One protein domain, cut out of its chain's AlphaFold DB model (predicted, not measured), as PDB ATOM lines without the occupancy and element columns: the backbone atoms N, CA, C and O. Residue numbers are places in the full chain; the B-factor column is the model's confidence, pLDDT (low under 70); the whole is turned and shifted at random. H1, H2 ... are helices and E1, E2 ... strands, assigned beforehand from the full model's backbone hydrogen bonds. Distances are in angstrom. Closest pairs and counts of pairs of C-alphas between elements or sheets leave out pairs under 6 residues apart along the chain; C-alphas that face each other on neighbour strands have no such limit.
ATOM      1  N   TYR A  15     181.453 194.099 362.609       67.81
ATOM      2  CA  TYR A  15     180.789 194.782 363.721       67.81
ATOM      3  C   TYR A  15     179.651 195.699 363.262       67.81
ATOM      4  O   TYR A  15     179.643 196.207 362.145       67.81
ATOM      5  N   ILE A  16     178.702 195.952 364.160       79.69
ATOM      6  CA  ILE A  16     177.628 196.933 363.989       79.69
ATOM      7  C   ILE A  16     177.994 198.164 364.818       79.69
ATOM      8  O   ILE A  16     178.247 198.041 366.015       79.69
ATOM      9  N   ALA A  17     178.033 199.344 364.199       81.75
ATOM     10  CA  ALA A  17     178.304 200.603 364.890       81.75
ATOM     11  C   ALA A  17     177.021 201.430 365.030       81.75
ATOM     12  O   ALA A  17     176.298 201.621 364.053       81.75
ATOM     13  N   ILE A  18     176.743 201.923 366.238       81.56
ATOM     14  CA  ILE A  18     175.579 202.767 366.535       81.56
ATOM     15  C   ILE A  18     176.041 204.053 367.208       81.56
ATOM     16  O   ILE A  18     176.684 204.015 368.257       81.56
ATOM     17  N   ASP A  19     175.651 205.180 366.616       82.62
ATOM     18  CA  ASP A  19     176.044 206.513 367.062       82.62
ATOM     19  C   ASP A  19     174.906 207.206 367.811       82.62
ATOM     20  O   ASP A  19     173.781 207.320 367.310       82.62
ATOM     21  N   GLY A  20     175.223 207.714 368.998       79.94
ATOM     22  CA  GLY A  20     174.417 208.684 369.727       79.94
ATOM     23  C   GLY A  20     175.135 210.024 369.772       79.94
ATOM     24  O   GLY A  20     176.305 210.092 370.156       79.94
ATOM     25  N   ARG A  21     174.446 211.096 369.385       83.06
ATOM     26  CA  ARG A  21     175.004 212.451 369.374       83.06
ATOM     27  C   ARG A  21     174.120 213.412 370.152       83.06
ATOM     28  O   ARG A  21     172.938 213.556 369.848       83.06
ATOM     29  N   ALA A  22     174.714 214.117 371.106       81.00
ATOM     30  CA  ALA A  22     174.039 215.137 371.898       81.00
ATOM     31  C   ALA A  22     174.750 216.486 371.779       81.00
ATOM     32  O   ALA A  22     175.982 216.562 371.699       81.00
ATOM     33  N   VAL A  23     173.954 217.551 371.770       83.69
ATOM     34  CA  VAL A  23     174.424 218.934 371.734       83.69
ATOM     35  C   VAL A  23     173.801 219.692 372.894       83.69
ATOM     36  O   VAL A  23     172.580 219.750 373.022       83.69
ATOM     37  N   VAL A  24     174.642 220.325 373.706       83.94
ATOM     38  CA  VAL A  24     174.203 221.266 374.743       83.94
ATOM     39  C   VAL A  24     174.882 222.602 374.508       83.94
ATOM     40  O   VAL A  24     176.047 222.667 374.112       83.94
ATOM     41  N   ARG A  25     174.138 223.682 374.733       80.94
ATOM     42  CA  ARG A  25     174.662 225.044 374.680       80.94
ATOM     43  C   ARG A  25     174.777 225.605 376.081       80.94
ATOM     44  O   ARG A  25     173.913 225.374 376.922       80.94
ATOM     45  N   VAL A  26     175.854 226.341 376.304       81.50
ATOM     46  CA  VAL A  26     176.161 226.973 377.581       81.50
ATOM     47  C   VAL A  26     176.413 228.446 377.324       81.50
ATOM     48  O   VAL A  26     177.150 228.817 376.402       81.50
ATOM     49  N   ARG A  27     175.810 229.297 378.155       76.75
ATOM     50  CA  ARG A  27     176.113 230.726 378.140       76.75
ATOM     51  C   ARG A  27     177.542 230.945 378.620       76.75
ATOM     52  O   ARG A  27     177.973 230.346 379.603       76.75
ATOM     53  N   ALA A  28     178.271 231.814 377.928       73.94
ATOM     54  CA  ALA A  28     179.564 232.262 378.418       73.94
ATOM     55  C   ALA A  28     179.350 233.039 379.724       73.94
ATOM     56  O   ALA A  28     178.548 233.973 379.773       73.94
ATOM     57  N   THR A  29     180.048 232.634 380.779       75.12
ATOM     58  CA  THR A  29     180.021 233.319 382.079       75.12
ATOM     59  C   THR A  29     181.140 234.349 382.192       75.12
ATOM     60  O   THR A  29     181.065 235.253 383.022       75.12
ATOM     61  N   GLU A  30     182.158 234.249 381.333       69.75
ATOM     62  CA  GLU A  30     183.313 235.136 381.304       69.75
ATOM     63  C   GLU A  30     183.718 235.454 379.855       69.75
ATOM     64  O   GLU A  30     183.606 234.623 378.952       69.75
ATOM     65  N   ARG A  84     183.133 228.260 383.481       77.50
ATOM     66  CA  ARG A  84     183.524 227.428 384.634       77.50
ATOM     67  C   ARG A  84     182.802 226.080 384.652       77.50
ATOM     68  O   ARG A  84     183.387 225.089 385.064       77.50
ATOM     69  N   ASP A  85     181.589 226.039 384.111       83.00
ATOM     70  CA  ASP A  85     180.721 224.855 384.144       83.00
ATOM     71  C   ASP A  85     181.006 223.895 382.977       83.00
ATOM     72  O   ASP A  85     180.315 222.898 382.773       83.00
ATOM     73  N   LEU A  86     182.013 224.203 382.153       82.44
ATOM     74  CA  LEU A  86     182.265 223.507 380.896       82.44
ATOM     75  C   LEU A  86     182.585 222.021 381.111       82.44
ATOM     76  O   LEU A  86     182.176 221.187 380.304       82.44
ATOM     77  N   ASP A  87     183.292 221.680 382.186       83.44
ATOM     78  CA  ASP A  87     183.665 220.294 382.475       83.44
ATOM     79  C   ASP A  87     182.482 219.463 382.976       83.44
ATOM     80  O   ASP A  87     182.281 218.342 382.504       83.44
ATOM     81  N   GLU A  88     181.629 220.034 383.828       86.50
ATOM     82  CA  GLU A  88     180.375 219.398 384.248       86.50
ATOM     83  C   GLU A  88     179.445 219.180 383.050       86.50
ATOM     84  O   GLU A  88     178.885 218.095 382.861       86.50
ATOM     85  N   VAL A  89     179.352 220.179 382.167       86.88
ATOM     86  CA  VAL A  89     178.547 220.080 380.950       86.88
ATOM     87  C   VAL A  89     179.087 218.997 380.020       86.88
ATOM     88  O   VAL A  89     178.292 218.215 379.504       86.88
ATOM     89  N   LYS A  90     180.408 218.869 379.826       86.38
ATOM     90  CA  LYS A  90     180.987 217.780 379.009       86.38
ATOM     91  C   LYS A  90     180.555 216.400 379.512       86.38
ATOM     92  O   LYS A  90     180.236 215.539 378.691       86.38
ATOM     93  N   VAL A  91     180.531 216.193 380.829       87.38
ATOM     94  CA  VAL A  91     180.078 214.931 381.437       87.38
ATOM     95  C   VAL A  91     178.584 214.717 381.184       87.38
ATOM     96  O   VAL A  91     178.183 213.636 380.751       87.38
ATOM     97  N   ALA A  92     177.764 215.755 381.367       87.50
ATOM     98  CA  ALA A  92     176.323 215.680 381.140       87.50
ATOM     99  C   ALA A  92     175.965 215.401 379.666       87.50
ATOM    100  O   ALA A  92     175.161 214.508 379.388       87.50
ATOM    101  N   VAL A  93     176.590 216.103 378.709       85.56
ATOM    102  CA  VAL A  93     176.351 215.885 377.266       85.56
ATOM    103  C   VAL A  93     176.755 214.472 376.865       85.56
ATOM    104  O   VAL A  93     176.052 213.815 376.101       85.56
ATOM    105  N   ARG A  94     177.868 213.973 377.403       86.12
ATOM    106  CA  ARG A  94     178.324 212.606 377.147       86.12
ATOM    107  C   ARG A  94     177.330 211.568 377.653       86.12
ATOM    108  O   ARG A  94     177.017 210.629 376.926       86.12
ATOM    109  N   ALA A  95     176.796 211.749 378.859       88.94
ATOM    110  CA  ALA A  95     175.769 210.861 379.398       88.94
ATOM    111  C   ALA A  95     174.510 210.852 378.511       88.94
ATOM    112  O   ALA A  95     173.959 209.785 378.234       88.94
ATOM    113  N   GLN A  96     174.096 212.015 377.996       88.25
ATOM    114  CA  GLN A  96     172.979 212.121 377.050       88.25
ATOM    115  C   GLN A  96     173.277 211.422 375.716       88.25
ATOM    116  O   GLN A  96     172.434 210.675 375.219       88.25
ATOM    117  N   ALA A  97     174.475 211.608 375.158       84.56
ATOM    118  CA  ALA A  97     174.899 210.951 373.923       84.56
ATOM    119  C   ALA A  97     174.951 209.422 374.082       84.56
ATOM    120  O   ALA A  97     174.452 208.694 373.223       84.56
ATOM    121  N   LEU A  98     175.466 208.925 375.211       88.69
ATOM    122  CA  LEU A  98     175.465 207.498 375.539       88.69
ATOM    123  C   LEU A  98     174.039 206.950 375.666       88.69
ATOM    124  O   LEU A  98     173.751 205.868 375.155       88.69
ATOM    125  N   GLN A  99     173.139 207.684 376.322       89.81
ATOM    126  CA  GLN A  99     171.744 207.269 376.456       89.81
ATOM    127  C   GLN A  99     171.031 207.231 375.100       89.81
ATOM    128  O   GLN A  99     170.276 206.291 374.836       89.81
ATOM    129  N   ALA A 100     171.300 208.195 374.216       86.25
ATOM    130  CA  ALA A 100     170.787 208.194 372.848       86.25
ATOM    131  C   ALA A 100     171.312 206.986 372.052       86.25
ATOM    132  O   ALA A 100     170.523 206.283 371.418       86.25
ATOM    133  N   ALA A 101     172.613 206.683 372.151       85.75
ATOM    134  CA  ALA A 101     173.221 205.519 371.502       85.75
ATOM    135  C   ALA A 101     172.608 204.201 372.002       85.75
ATOM    136  O   ALA A 101     172.261 203.335 371.200       85.75
ATOM    137  N   LYS A 102     172.421 204.062 373.323       86.81
ATOM    138  CA  LYS A 102     171.765 202.898 373.937       86.81
ATOM    139  C   LYS A 102     170.325 202.749 373.468       86.81
ATOM    140  O   LYS A 102     169.959 201.673 373.019       86.81
ATOM    141  N   SER A 103     169.551 203.833 373.491       86.69
ATOM    142  CA  SER A 103     168.142 203.815 373.076       86.69
ATOM    143  C   SER A 103     168.000 203.413 371.605       86.69
ATOM    144  O   SER A 103     167.164 202.579 371.268       86.69
ATOM    145  N   LYS A 104     168.869 203.929 370.724       86.06
ATOM    146  CA  LYS A 104     168.932 203.480 369.324       86.06
ATOM    147  C   LYS A 104     169.335 202.019 369.203       86.06
ATOM    148  O   LYS A 104     168.746 201.303 368.404       86.06
ATOM    149  N   ALA A 105     170.324 201.576 369.973       84.69
ATOM    150  CA  ALA A 105     170.749 200.184 369.971       84.69
ATOM    151  C   ALA A 105     169.641 199.244 370.446       84.69
ATOM    152  O   ALA A 105     169.494 198.165 369.887       84.69
ATOM    153  N   ASP A 106     168.841 199.652 371.426       85.44
ATOM    154  CA  ASP A 106     167.710 198.867 371.911       85.44
ATOM    155  C   ASP A 106     166.627 198.751 370.832       85.44
ATOM    156  O   ASP A 106     166.145 197.652 370.568       85.44
ATOM    157  N   VAL A 107     166.310 199.851 370.139       85.44
ATOM    158  CA  VAL A 107     165.345 199.840 369.028       85.44
ATOM    159  C   VAL A 107     165.864 199.020 367.848       85.44
ATOM    160  O   VAL A 107     165.151 198.161 367.345       85.44
ATOM    161  N   LEU A 108     167.094 199.260 367.394       83.00
ATOM    162  CA  LEU A 108     167.635 198.628 366.190       83.00
ATOM    163  C   LEU A 108     168.008 197.165 366.425       83.00
ATOM    164  O   LEU A 108     167.668 196.308 365.621       83.00
ATOM    165  N   LEU A 109     168.699 196.851 367.519       82.06
ATOM    166  CA  LEU A 109     169.186 195.491 367.760       82.06
ATOM    167  C   LEU A 109     168.139 194.619 368.449       82.06
ATOM    168  O   LEU A 109     168.100 193.424 368.180       82.06
ATOM    169  N   GLY A 110     167.295 195.197 369.309       76.44
ATOM    170  CA  GLY A 110     166.245 194.456 370.010       76.44
ATOM    171  C   GLY A 110     165.061 194.068 369.124       76.44
ATOM    172  O   GLY A 110     164.332 193.146 369.471       76.44
ATOM    173  N   THR A 111     164.866 194.743 367.985       75.75
ATOM    174  CA  THR A 111     163.821 194.377 367.011       75.75
ATOM    175  C   THR A 111     164.326 193.446 365.913       75.75
ATOM    176  O   THR A 111     163.554 192.632 365.416       75.75
ATOM    177  N   ILE A 112     165.600 193.561 365.523       76.56
ATOM    178  CA  ILE A 112     166.165 192.825 364.381       76.56
ATOM    179  C   ILE A 112     166.741 191.465 364.798       76.56
ATOM    180  O   ILE A 112     166.679 190.519 364.013       76.56
ATOM    181  N   PHE A 113     167.301 191.343 366.005       76.81
ATOM    182  CA  PHE A 113     167.967 190.119 366.456       76.81
ATOM    183  C   PHE A 113     167.217 189.463 367.617       76.81
ATOM    184  O   PHE A 113     166.836 190.131 368.573       76.81
ATOM    185  N   GLU A 114     167.079 188.132 367.578       75.50
ATOM    186  CA  GLU A 114     166.492 187.342 368.676       75.50
ATOM    187  C   GLU A 114     167.291 187.481 369.982       75.50
ATOM    188  O   GLU A 114     166.737 187.482 371.085       75.50
ATOM    189  N   HIS A 115     168.612 187.629 369.861       76.94
ATOM    190  CA  HIS A 115     169.519 187.896 370.968       76.94
ATOM    191  C   HIS A 115     170.376 189.111 370.649       76.94
ATOM    192  O   HIS A 115     171.003 189.190 369.590       76.94
ATOM    193  N   ARG A 116     170.417 190.059 371.589       76.56
ATOM    194  CA  ARG A 116     171.209 191.277 371.444       76.56
ATOM    195  C   ARG A 116     172.690 190.909 371.283       76.56
ATOM    196  O   ARG A 116     173.240 190.277 372.189       76.56
ATOM    197  N   PRO A 117     173.357 191.339 370.199       81.62
ATOM    198  CA  PRO A 117     174.781 191.091 370.052       81.62
ATOM    199  C   PRO A 117     175.584 191.777 371.172       81.62
ATOM    200  O   PRO A 117     175.193 192.858 371.629       81.62
ATOM    201  N   PRO A 118     176.698 191.184 371.636       79.56
ATOM    202  CA  PRO A 118     177.501 191.760 372.708       79.56
ATOM    203  C   PRO A 118     178.210 193.037 372.243       79.56
ATOM    204  O   PRO A 118     178.672 193.135 371.103       79.56
ATOM    205  N   ALA A 119     178.309 194.021 373.138       81.62
ATOM    206  CA  ALA A 119     179.105 195.221 372.902       81.62
ATOM    207  C   ALA A 119     180.598 194.880 373.023       81.62
ATOM    208  O   ALA A 119     181.031 194.349 374.044       81.62
ATOM    209  N   ILE A 120     181.375 195.181 371.983       79.62
ATOM    210  CA  ILE A 120     182.817 194.910 371.916       79.62
ATOM    211  C   ILE A 120     183.615 196.137 372.351       79.62
ATOM    212  O   ILE A 120     184.641 196.010 373.014       79.62
ATOM    213  N   ASN A 121     183.177 197.329 371.942       76.12
ATOM    214  CA  ASN A 121     183.929 198.553 372.183       76.12
ATOM    215  C   ASN A 121     183.011 199.774 372.287       76.12
ATOM    216  O   ASN A 121     181.891 199.789 371.769       76.12
ATOM    217  N   LEU A 122     183.517 200.814 372.938       81.06
ATOM    218  CA  LEU A 122     182.869 202.101 373.109       81.06
ATOM    219  C   LEU A 122     183.892 203.189 372.789       81.06
ATOM    220  O   LEU A 122     184.976 203.226 373.366       81.06
ATOM    221  N   GLN A 123     183.538 204.073 371.861       78.75
ATOM    222  CA  GLN A 123     184.351 205.231 371.514       78.75
ATOM    223  C   GLN A 123     183.590 206.512 371.841       78.75
ATOM    224  O   GLN A 123     182.432 206.678 371.459       78.75
ATOM    225  N   GLU A 124     184.269 207.439 372.512       80.44
ATOM    226  CA  GLU A 124     183.718 208.739 372.878       80.44
ATOM    227  C   GLU A 124     184.537 209.855 372.243       80.44
ATOM    228  O   GLU A 124     185.768 209.854 372.284       80.44
ATOM    229  N   GLN A 125     183.843 210.852 371.705       84.75
ATOM    230  CA  GLN A 125     184.453 212.087 371.245       84.75
ATOM    231  C   GLN A 125     183.607 213.262 371.718       84.75
ATOM    232  O   GLN A 125     182.410 213.324 371.465       84.75
ATOM    233  N   THR A 126     184.225 214.212 372.418       83.25
ATOM    234  CA  THR A 126     183.559 215.448 372.846       83.25
ATOM    235  C   THR A 126     184.333 216.640 372.308       83.25
ATOM    236  O   THR A 126     185.541 216.736 372.515       83.25
ATOM    237  N   VAL A 127     183.640 217.534 371.608       83.88
ATOM    238  CA  VAL A 127     184.208 218.722 370.965       83.88
ATOM    239  C   VAL A 127     183.481 219.959 371.476       83.88
ATOM    240  O   VAL A 127     182.258 219.972 371.611       83.88
ATOM    241  N   VAL A 128     184.248 221.005 371.768       84.31
ATOM    242  CA  VAL A 128     183.733 222.298 372.223       84.31
ATOM    243  C   VAL A 128     183.863 223.289 371.073       84.31
ATOM    244  O   VAL A 128     184.955 223.512 370.558       84.31
ATOM    245  N   HIS A 129     182.742 223.873 370.666       82.00
ATOM    246  CA  HIS A 129     182.666 224.894 369.630       82.00
ATOM    247  C   HIS A 129     182.384 226.250 370.265       82.00
ATOM    248  O   HIS A 129     181.319 226.481 370.844       82.00
ATOM    249  N   TYR A 130     183.338 227.163 370.130       78.81
ATOM    250  CA  TYR A 130     183.206 228.529 370.619       78.81
ATOM    251  C   TYR A 130     182.372 229.396 369.667       78.81
ATOM    252  O   TYR A 130     182.326 229.112 368.464       78.81
ATOM    253  N   PRO A 131     181.763 230.494 370.156       75.56
ATOM    254  CA  PRO A 131     180.902 231.353 369.348       75.56
ATOM    255  C   PRO A 131     181.531 231.799 368.020       75.56
ATOM    256  O   PRO A 131     180.889 231.720 366.980       75.56
ATOM    257  N   HIS A 132     182.810 232.182 367.999       69.94
ATOM    258  CA  HIS A 132     183.470 232.628 366.763       69.94
ATOM    259  C   HIS A 132     183.492 231.557 365.651       69.94
ATOM    260  O   HIS A 132     183.632 231.893 364.482       69.94
ATOM    261  N   SER A 133     183.379 230.270 366.003       68.25
ATOM    262  CA  SER A 133     183.315 229.162 365.040       68.25
ATOM    263  C   SER A 133     181.900 228.922 364.501       68.25
ATOM    264  O   SER A 133     181.731 228.275 363.472       68.25
ATOM    265  N   LEU A 134     180.884 229.457 365.186       67.00
ATOM    266  CA  LEU A 134     179.460 229.253 364.906       67.00
ATOM    267  C   LEU A 134     178.794 230.475 364.265       67.00
ATOM    268  O   LEU A 134     177.752 230.344 363.620       67.00
ATOM    269  N   TYR A 135     179.378 231.655 364.456       66.38
ATOM    270  CA  TYR A 135     178.870 232.929 363.968       66.38
ATOM    271  C   TYR A 135     179.795 233.489 362.889       66.38
ATOM    272  O   TYR A 135     180.999 233.612 363.094       66.38
ATOM    273  N   HIS A 136     179.220 233.867 361.749       65.25
ATOM    274  CA  HIS A 136     179.946 234.541 360.677       65.25
ATOM    275  C   HIS A 136     179.503 236.000 360.590       65.25
ATOM    276  O   HIS A 136     178.319 236.301 360.424       65.25
ATOM    277  N   SER A 137     180.475 236.904 360.680       58.53
ATOM    278  CA  SER A 137     180.279 238.332 360.442       58.53
ATOM    279  C   SER A 137     180.665 238.657 359.009       58.53
ATOM    280  O   SER A 137     181.784 238.362 358.589       58.53
ATOM    281  N   PHE A 138     179.762 239.290 358.268       58.09
ATOM    282  CA  PHE A 138     180.071 239.804 356.940       58.09
ATOM    283  C   PHE A 138     180.494 241.269 357.067       58.09
ATOM    284  O   PHE A 138     179.785 242.081 357.666       58.09
ATOM    285  N   SER A 139     181.662 241.620 356.527       55.19
ATOM    286  CA  SER A 139     181.969 243.017 356.221       55.19
ATOM    287  C   SER A 139     181.208 243.387 354.950       55.19
ATOM    288  O   SER A 139     181.377 242.768 353.902       55.19
ATOM    289  N   ASN A 140     180.323 244.379 355.042       54.28
ATOM    290  CA  ASN A 140     179.748 244.972 353.840       54.28
ATOM    291  C   ASN A 140     180.872 245.688 353.078       54.28
ATOM    292  O   ASN A 140     181.654 246.406 353.688       54.28
ATOM    293  N   ALA A 141     180.928 245.526 351.752       54.62
ATOM    294  CA  ALA A 141     181.999 246.026 350.876       54.62
ATOM    295  C   ALA A 141     182.209 247.559 350.878       54.62
ATOM    296  O   ALA A 141     183.120 248.061 350.229       54.62
ATOM    297  N   TYR A 142     181.378 248.308 351.602       50.22
ATOM    298  CA  TYR A 142     181.525 249.743 351.813       50.22
ATOM    299  C   TYR A 142     181.875 249.997 353.277       50.22
ATOM    300  O   TYR A 142     181.046 250.465 354.057       50.22
ATOM    301  N   GLU A 143     183.100 249.630 353.641       49.84
ATOM    302  CA  GLU A 143     183.746 250.111 354.859       49.84
ATOM    303  C   GLU A 143     184.029 251.618 354.714       49.84
ATOM    304  O   GLU A 143     184.003 252.164 353.602       49.84
ATOM    305  N   GLU A 144     184.203 252.299 355.846       49.16
ATOM    306  CA  GLU A 144     184.390 253.748 355.938       49.16
ATOM    307  C   GLU A 144     185.421 254.231 354.906       49.16
ATOM    308  O   GLU A 144     186.618 253.981 355.008       49.16
ATOM    309  N   SER A 145     184.933 254.879 353.852       55.53
ATOM    310  CA  SER A 145     185.766 255.409 352.780       55.53
ATOM    311  C   SER A 145     185.306 256.819 352.469       55.53
ATOM    312  O   SER A 145     184.139 257.073 352.154       55.53
ATOM    313  N   VAL A 146     186.246 257.753 352.576       54.41
ATOM    314  CA  VAL A 146     186.070 259.112 352.079       54.41
ATOM    315  C   VAL A 146     186.241 259.039 350.568       54.41
ATOM    316  O   VAL A 146     187.355 258.924 350.060       54.41
ATOM    317  N   ALA A 147     185.127 259.045 349.840       58.50
ATOM    318  CA  ALA A 147     185.165 259.128 348.389       58.50
ATOM    319  C   ALA A 147     185.255 260.609 347.984       58.50
ATOM    320  O   ALA A 147     184.432 261.409 348.447       58.50
ATOM    321  N   PRO A 148     186.213 261.006 347.127       53.00
ATOM    322  CA  PRO A 148     186.232 262.357 346.592       53.00
ATOM    323  C   PRO A 148     184.961 262.584 345.764       53.00
ATOM    324  O   PRO A 148     184.643 261.825 344.849       53.00
ATOM    325  N   SER A 149     184.210 263.623 346.116       56.44
ATOM    326  CA  SER A 149     183.047 264.075 345.354       56.44
ATOM    327  C   SER A 149     183.492 264.708 344.031       56.44
ATOM    328  O   SER A 149     184.558 265.321 343.951       56.44
ATOM    329  N   PHE A 150     182.652 264.622 342.992       59.62
ATOM    330  CA  PHE A 150     182.860 265.340 341.725       59.62
ATOM    331  C   PHE A 150     182.951 266.868 341.916       59.62
ATOM    332  O   PHE A 150     183.547 267.556 341.090       59.62
ATOM    333  N   ARG A 151     182.389 267.400 343.011       58.97
ATOM    334  CA  ARG A 151     182.620 268.773 343.482       58.97
ATOM    335  C   ARG A 151     183.603 268.729 344.649       58.97
ATOM    336  O   ARG A 151     183.297 268.117 345.670       58.97
ATOM    337  N   ARG A 152     184.756 269.394 344.508       60.62
ATOM    338  CA  ARG A 152     185.858 269.402 345.496       60.62
ATOM    339  C   ARG A 152     185.465 269.969 346.868       60.62
ATOM    340  O   ARG A 152     186.175 269.736 347.838       60.62
ATOM    341  N   ASP A 153     184.328 270.649 346.945       66.44
ATOM    342  CA  ASP A 153     183.940 271.477 348.088       66.44
ATOM    343  C   ASP A 153     182.979 270.753 349.050       66.44
ATOM    344  O   ASP A 153     182.597 271.309 350.076       66.44
ATOM    345  N   ILE A 154     182.560 269.520 348.728       64.75
ATOM    346  CA  ILE A 154     181.616 268.744 349.546       64.75
ATOM    347  C   ILE A 154     182.198 267.348 349.807       64.75
ATOM    348  O   ILE A 154     182.206 266.518 348.892       64.75
ATOM    349  N   PRO A 155     182.664 267.042 351.030       59.94
ATOM    350  CA  PRO A 155     183.091 265.692 351.371       59.94
ATOM    351  C   PRO A 155     181.878 264.753 351.417       59.94
ATOM    352  O   PRO A 155     180.887 265.030 352.092       59.94
ATOM    353  N   PHE A 156     181.951 263.624 350.707       61.81
ATOM    354  CA  PHE A 156     180.939 262.573 350.796       61.81
ATOM    355  C   PHE A 156     181.369 261.553 351.854       61.81
ATOM    356  O   PHE A 156     182.226 260.704 351.605       61.81
ATOM    357  N   ILE A 157     180.786 261.651 353.048       62.06
ATOM    358  CA  ILE A 157     181.057 260.730 354.156       62.06
ATOM    359  C   ILE A 157     180.007 259.620 354.114       62.06
ATOM    360  O   ILE A 157     178.817 259.862 354.325       62.06
ATOM    361  N   ARG A 158     180.433 258.389 353.819       62.41
ATOM    362  CA  ARG A 158     179.552 257.218 353.905       62.41
ATOM    363  C   ARG A 158     179.355 256.863 355.376       62.41
ATOM    364  O   ARG A 158     180.320 256.584 356.076       62.41
ATOM    365  N   LEU A 159     178.102 256.882 355.828       53.72
ATOM    366  CA  LEU A 159     177.755 256.553 357.209       53.72
ATOM    367  C   LEU A 159     178.147 255.106 357.553       53.72
ATOM    368  O   LEU A 159     177.949 254.215 356.714       53.72
ATOM    369  N   PRO A 160     178.626 254.855 358.784       59.78
ATOM    370  CA  PRO A 160     178.939 253.513 359.246       59.78
ATOM    371  C   PRO A 160     177.681 252.644 359.188       59.78
ATOM    372  O   PRO A 160     176.653 252.942 359.802       59.78
ATOM    373  N   ARG A 161     177.752 251.562 358.412       60.50
ATOM    374  CA  ARG A 161     176.704 250.540 358.366       60.50
ATOM    375  C   ARG A 161     177.020 249.486 359.432       60.50
ATOM    376  O   ARG A 161     178.165 249.037 359.494       60.50
ATOM    377  N   PRO A 162     176.041 249.066 360.250       59.53
ATOM    378  CA  PRO A 162     176.263 248.018 361.237       59.53
ATOM    379  C   PRO A 162     176.728 246.723 360.553       59.53
ATOM    380  O   PRO A 162     176.222 246.349 359.490       59.53
ATOM    381  N   ARG A 163     177.719 246.050 361.151       62.38
ATOM    382  CA  ARG A 163     178.139 244.707 360.727       62.38
ATOM    383  C   ARG A 163     177.027 243.729 361.088       62.38
ATOM    384  O   ARG A 163     176.610 243.675 362.241       62.38
ATOM    385  N   ASN A 164     176.584 242.944 360.111       63.25
ATOM    386  CA  ASN A 164     175.615 241.884 360.354       63.25
ATOM    387  C   ASN A 164     176.360 240.586 360.688       63.25
ATOM    388  O   ASN A 164     177.178 240.102 359.897       63.25
ATOM    389  N   THR A 165     176.064 240.027 361.858       61.47
ATOM    390  CA  THR A 165     176.576 238.734 362.319       61.47
ATOM    391  C   THR A 165     175.438 237.727 362.303       61.47
ATOM    392  O   THR A 165     174.414 237.942 362.949       61.47
ATOM    393  N   TYR A 166     175.611 236.627 361.572       62.66
ATOM    394  CA  TYR A 166     174.606 235.572 361.458       62.66
ATOM    395  C   TYR A 166     175.105 234.283 362.108       62.66
ATOM    396  O   TYR A 166     176.271 233.905 361.959       62.66
ATOM    397  N   TYR A 167     174.207 233.589 362.809       68.62
ATOM    398  CA  TYR A 167     174.450 232.226 363.271       68.62
ATOM    399  C   TYR A 167     174.439 231.280 362.069       68.62
ATOM    400  O   TYR A 167     173.436 231.183 361.363       68.62
ATOM    401  N   ARG A 168     175.554 230.589 361.825       66.81
ATOM    402  CA  ARG A 168     175.670 229.577 360.761       66.81
ATOM    403  C   ARG A 168     175.368 228.165 361.271       66.81
ATOM    404  O   ARG A 168     175.026 227.292 360.483       66.81
ATOM    405  N   GLY A 169     175.442 227.976 362.588       64.19
ATOM    406  CA  GLY A 169     175.081 226.738 363.265       64.19
ATOM    407  C   GLY A 169     176.030 225.569 363.058       64.19
ATOM    408  O   GLY A 169     176.975 225.617 362.275       64.19
ATOM    409  N   LEU A 170     175.778 224.509 363.827       67.56
ATOM    410  CA  LEU A 170     176.413 223.211 363.635       67.56
ATOM    411  C   LEU A 170     175.593 222.449 362.600       67.56
ATOM    412  O   LEU A 170     174.451 222.082 362.860       67.56
ATOM    413  N   VAL A 171     176.172 222.225 361.423       53.75
ATOM    414  CA  VAL A 171     175.556 221.396 360.384       53.75
ATOM    415  C   VAL A 171     175.787 219.939 360.776       53.75
ATOM    416  O   VAL A 171     176.838 219.363 360.497       53.75
ATOM    417  N   GLY A 172     174.859 219.360 361.528       57.88
ATOM    418  CA  GLY A 172     174.922 217.949 361.881       57.88
ATOM    419  C   GLY A 172     173.648 217.476 362.556       57.88
ATOM    420  O   GLY A 172     173.244 218.043 363.571       57.88
ATOM    421  N   ASP A 173     173.067 216.404 362.018       61.56
ATOM    422  CA  ASP A 173     171.997 215.676 362.687       61.56
ATOM    423  C   ASP A 173     172.496 215.234 364.063       61.56
ATOM    424  O   ASP A 173     173.528 214.569 364.209       61.56
ATOM    425  N   SER A 174     171.794 215.696 365.087       70.75
ATOM    426  CA  SER A 174     172.028 215.327 366.476       70.75
ATOM    427  C   SER A 174     170.723 214.841 367.072       70.75
ATOM    428  O   SER A 174     169.665 215.412 366.806       70.75
ATOM    429  N   ASP A 175     170.823 213.777 367.862       79.38
ATOM    430  CA  ASP A 175     169.679 213.073 368.438       79.38
ATOM    431  C   ASP A 175     169.047 213.869 369.570       79.38
ATOM    432  O   ASP A 175     167.839 213.830 369.788       79.38
ATOM    433  N   VAL A 176     169.889 214.610 370.287       80.00
ATOM    434  CA  VAL A 176     169.482 215.510 371.357       80.00
ATOM    435  C   VAL A 176     169.964 216.907 371.004       80.00
ATOM    436  O   VAL A 176     171.171 217.152 370.929       80.00
ATOM    437  N   GLN A 177     169.006 217.810 370.783       80.88
ATOM    438  CA  GLN A 177     169.254 219.208 370.442       80.88
ATOM    439  C   GLN A 177     168.633 220.167 371.461       80.88
ATOM    440  O   GLN A 177     167.555 219.887 372.000       80.88
ATOM    441  N   PRO A 178     169.262 221.334 371.686       75.19
ATOM    442  CA  PRO A 178     168.628 222.429 372.403       75.19
ATOM    443  C   PRO A 178     167.379 222.886 371.643       75.19
ATOM    444  O   PRO A 178     167.437 223.118 370.437       75.19
ATOM    445  N   ARG A 179     166.255 223.043 372.350       73.44
ATOM    446  CA  ARG A 179     164.976 223.472 371.753       73.44
ATOM    447  C   ARG A 179     164.979 224.931 371.298       73.44
ATOM    448  O   ARG A 179     164.200 225.303 370.429       73.44
ATOM    449  N   GLU A 180     165.828 225.753 371.904       72.31
ATOM    450  CA  GLU A 180     165.880 227.191 371.656       72.31
ATOM    451  C   GLU A 180     166.934 227.534 370.602       72.31
ATOM    452  O   GLU A 180     168.005 226.922 370.534       72.31
ATOM    453  N   LEU A 181     166.643 228.535 369.771       65.62
ATOM    454  CA  LEU A 181     167.633 229.125 368.873       65.62
ATOM    455  C   LEU A 181     168.577 230.021 369.685       65.62
ATOM    456  O   LEU A 181     168.114 230.745 370.568       65.62
ATOM    457  N   PRO A 182     169.891 230.000 369.407       63.88
ATOM    458  CA  PRO A 182     170.826 230.804 370.166       63.88
ATOM    459  C   PRO A 182     170.670 232.264 369.726       63.88
ATOM    460  O   PRO A 182     171.049 232.643 368.621       63.88
ATOM    461  N   MET A 183     170.069 233.076 370.596       67.31
ATOM    462  CA  MET A 183     169.887 234.522 370.389       67.31
ATOM    463  C   MET A 183     171.085 235.338 370.907       67.31
ATOM    464  O   MET A 183     171.112 236.561 370.789       67.31
ATOM    465  N   SER A 184     172.085 234.660 371.479       68.56
ATOM    466  CA  SER A 184     173.326 235.225 372.011       68.56
ATOM    467  C   SER A 184     174.528 234.322 371.696       68.56
ATOM    468  O   SER A 184     174.349 233.121 371.464       68.56
ATOM    469  N   PRO A 185     175.764 234.859 371.681       68.12
ATOM    470  CA  PRO A 185     176.965 234.049 371.509       68.12
ATOM    471  C   PRO A 185     177.108 233.041 372.660       68.12
ATOM    472  O   PRO A 185     177.347 233.407 373.807       68.12
ATOM    473  N   GLU A 186     176.961 231.759 372.332       77.12
ATOM    474  CA  GLU A 186     176.987 230.636 373.272       77.12
ATOM    475  C   GLU A 186     178.048 229.614 372.866       77.12
ATOM    476  O   GLU A 186     178.348 229.436 371.679       77.12
ATOM    477  N   ILE A 187     178.604 228.924 373.859       80.94
ATOM    478  CA  ILE A 187     179.533 227.818 373.649       80.94
ATOM    479  C   ILE A 187     178.698 226.559 373.420       80.94
ATOM    480  O   ILE A 187     177.847 226.217 374.241       80.94
ATOM    481  N   SER A 188     178.920 225.868 372.305       81.31
ATOM    482  CA  SER A 188     178.245 224.598 372.017       81.31
ATOM    483  C   SER A 188     179.167 223.431 372.341       81.31
ATOM    484  O   SER A 188     180.257 223.322 371.784       81.31
ATOM    485  N   VAL A 189     178.724 222.538 373.218       82.62
ATOM    486  CA  VAL A 189     179.415 221.288 373.536       82.62
ATOM    487  C   VAL A 189     178.709 220.163 372.797       82.62
ATOM    488  O   VAL A 189     177.513 219.933 372.982       82.62
ATOM    489  N   VAL A 190     179.452 219.474 371.938       84.50
ATOM    490  CA  VAL A 190     178.958 218.361 371.129       84.50
ATOM    491  C   VAL A 190     179.644 217.097 371.609       84.50
ATOM    492  O   VAL A 190     180.872 217.025 371.603       84.50
ATOM    493  N   SER A 191     178.868 216.096 372.006       82.06
ATOM    494  CA  SER A 191     179.395 214.773 372.336       82.06
ATOM    495  C   SER A 191     178.813 213.732 371.393       82.06
ATOM    496  O   SER A 191     177.605 213.711 371.145       82.06
ATOM    497  N   THR A 192     179.684 212.876 370.877       83.25
ATOM    498  CA  THR A 192     179.347 211.727 370.044       83.25
ATOM    499  C   THR A 192     179.871 210.479 370.735       83.25
ATOM    500  O   THR A 192     181.059 210.389 371.055       83.25
ATOM    501  N   VAL A 193     178.984 209.515 370.958       82.62
ATOM    502  CA  VAL A 193     179.311 208.202 371.510       82.62
ATOM    503  C   VAL A 193     178.963 207.155 370.467       82.62
ATOM    504  O   VAL A 193     177.821 207.083 370.013       82.62
ATOM    505  N   ARG A 194     179.951 206.344 370.099       82.94
ATOM    506  CA  ARG A 194     179.814 205.244 369.149       82.94
ATOM    507  C   ARG A 194     179.955 203.922 369.887       82.94
ATOM    508  O   ARG A 194     180.985 203.651 370.507       82.94
ATOM    509  N   LEU A 195     178.911 203.106 369.820       82.56
ATOM    510  CA  LEU A 195     178.881 201.756 370.373       82.56
ATOM    511  C   LEU A 195     179.154 200.748 369.264       82.56
ATOM    512  O   LEU A 195     178.497 200.784 368.224       82.56
ATOM    513  N   TYR A 196     180.091 199.838 369.506       81.75
ATOM    514  CA  TYR A 196     180.426 198.750 368.599       81.75
ATOM    515  C   TYR A 196     179.889 197.437 369.150       81.75
ATOM    516  O   TYR A 196     180.223 197.044 370.268       81.75
ATOM    517  N   PHE A 197     179.095 196.741 368.351       81.81
ATOM    518  CA  PHE A 197     178.535 195.434 368.663       81.81
ATOM    519  C   PHE A 197     179.111 194.375 367.736       81.81
ATOM    520  O   PHE A 197     179.430 194.664 366.581       81.81
ATOM    521  N   GLN A 198     179.228 193.143 368.219       79.81
ATOM    522  CA  GLN A 198     179.649 192.028 367.379       79.81
ATOM    523  C   GLN A 198     178.623 191.774 366.275       79.81
ATOM    524  O   GLN A 198     177.428 191.687 366.543       79.81
ATOM    525  N   SER A 199     179.080 191.644 365.031       76.06
ATOM    526  CA  SER A 199     178.206 191.190 363.951       76.06
ATOM    527  C   SER A 199     177.896 189.699 364.137       76.06
ATOM    528  O   SER A 199     178.831 188.919 364.338       76.06
TER     529      SER A 199
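Overview. This is residues 15 to 30 and 84 to 199 of the 218 residues of the protein "SIMPL domain-containing protein" of Planctomycetaceae bacterium (UniProt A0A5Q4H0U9). A twisted sheet of three long strands, E1, E5 and E2, has one long helix, H1, slanting over one face, and a thin arm, made of the hairpin E3 and E4 and the long loop of residues 139 to 163, reaches far beyond one end of the sheet, its loop C-alphas lying 23 to 53 A from the mean of all C-alphas. The printed part has 132 residues, with two named helices and five named strands in the order E1, H1, E2, H2, E3, E4, E5; both sheets, E1 - E5 - E2 and E3 - E4, are antiparallel. The class is mixed, helices and strands; the whole is extended, with a radius of gyration of the C-alphas of 23.9 A and spans of 88 by 31 by 23 A.

Along the chain. E1, residues 15 to 27, begins with C-alpha 15 at (180.789, 194.782, 363.721) and is 39.0 A long. H1, residues 86 to 112, measures 38.4 A, and E2, residues 119 to 129, 30.1 A. H2 is residues 131 to 134, E3 135 to 138 and E4 164 to 167. E5, residues 186 to 198, is 39.1 A long and ends with C-alpha 198 at (179.649, 192.028, 367.379).

Arrangement. E1 and E5 are antiparallel at 165 degrees, with N 20 and O 193 at 2.9 A; E5 and E2 at 167 degrees, with N 125 and O 192 at 2.9 A. H1 is on this sheet, two layers with the helix on one face, at a height over the sheet of 5.5 A and slantwise to the strands, 34 degrees to E1 on the local plane; its closest C-alphas to E1 are Ala 101 and Gly 20, 3.8 A. Every O i to N i+4 pair of H1 is within hydrogen-bond range; H2, too short for such a pair, only grazes the sheet. E3 and E4 form an antiparallel hairpin, N 136 and O 166 at 3.0 A.

Size, cuts and confidence. The C-alphas of Glu 114 and Asp 153, the two farthest apart, are 88.4 A apart. Residues 31 to 83 are not printed; C-alphas 30 and 84 are 8.4 A apart across the cut. The links E3 to E4 and E4 to E5 are long. The pLDDT is under 70 at residues 15, 30, 132 to 173 and 181 to 185.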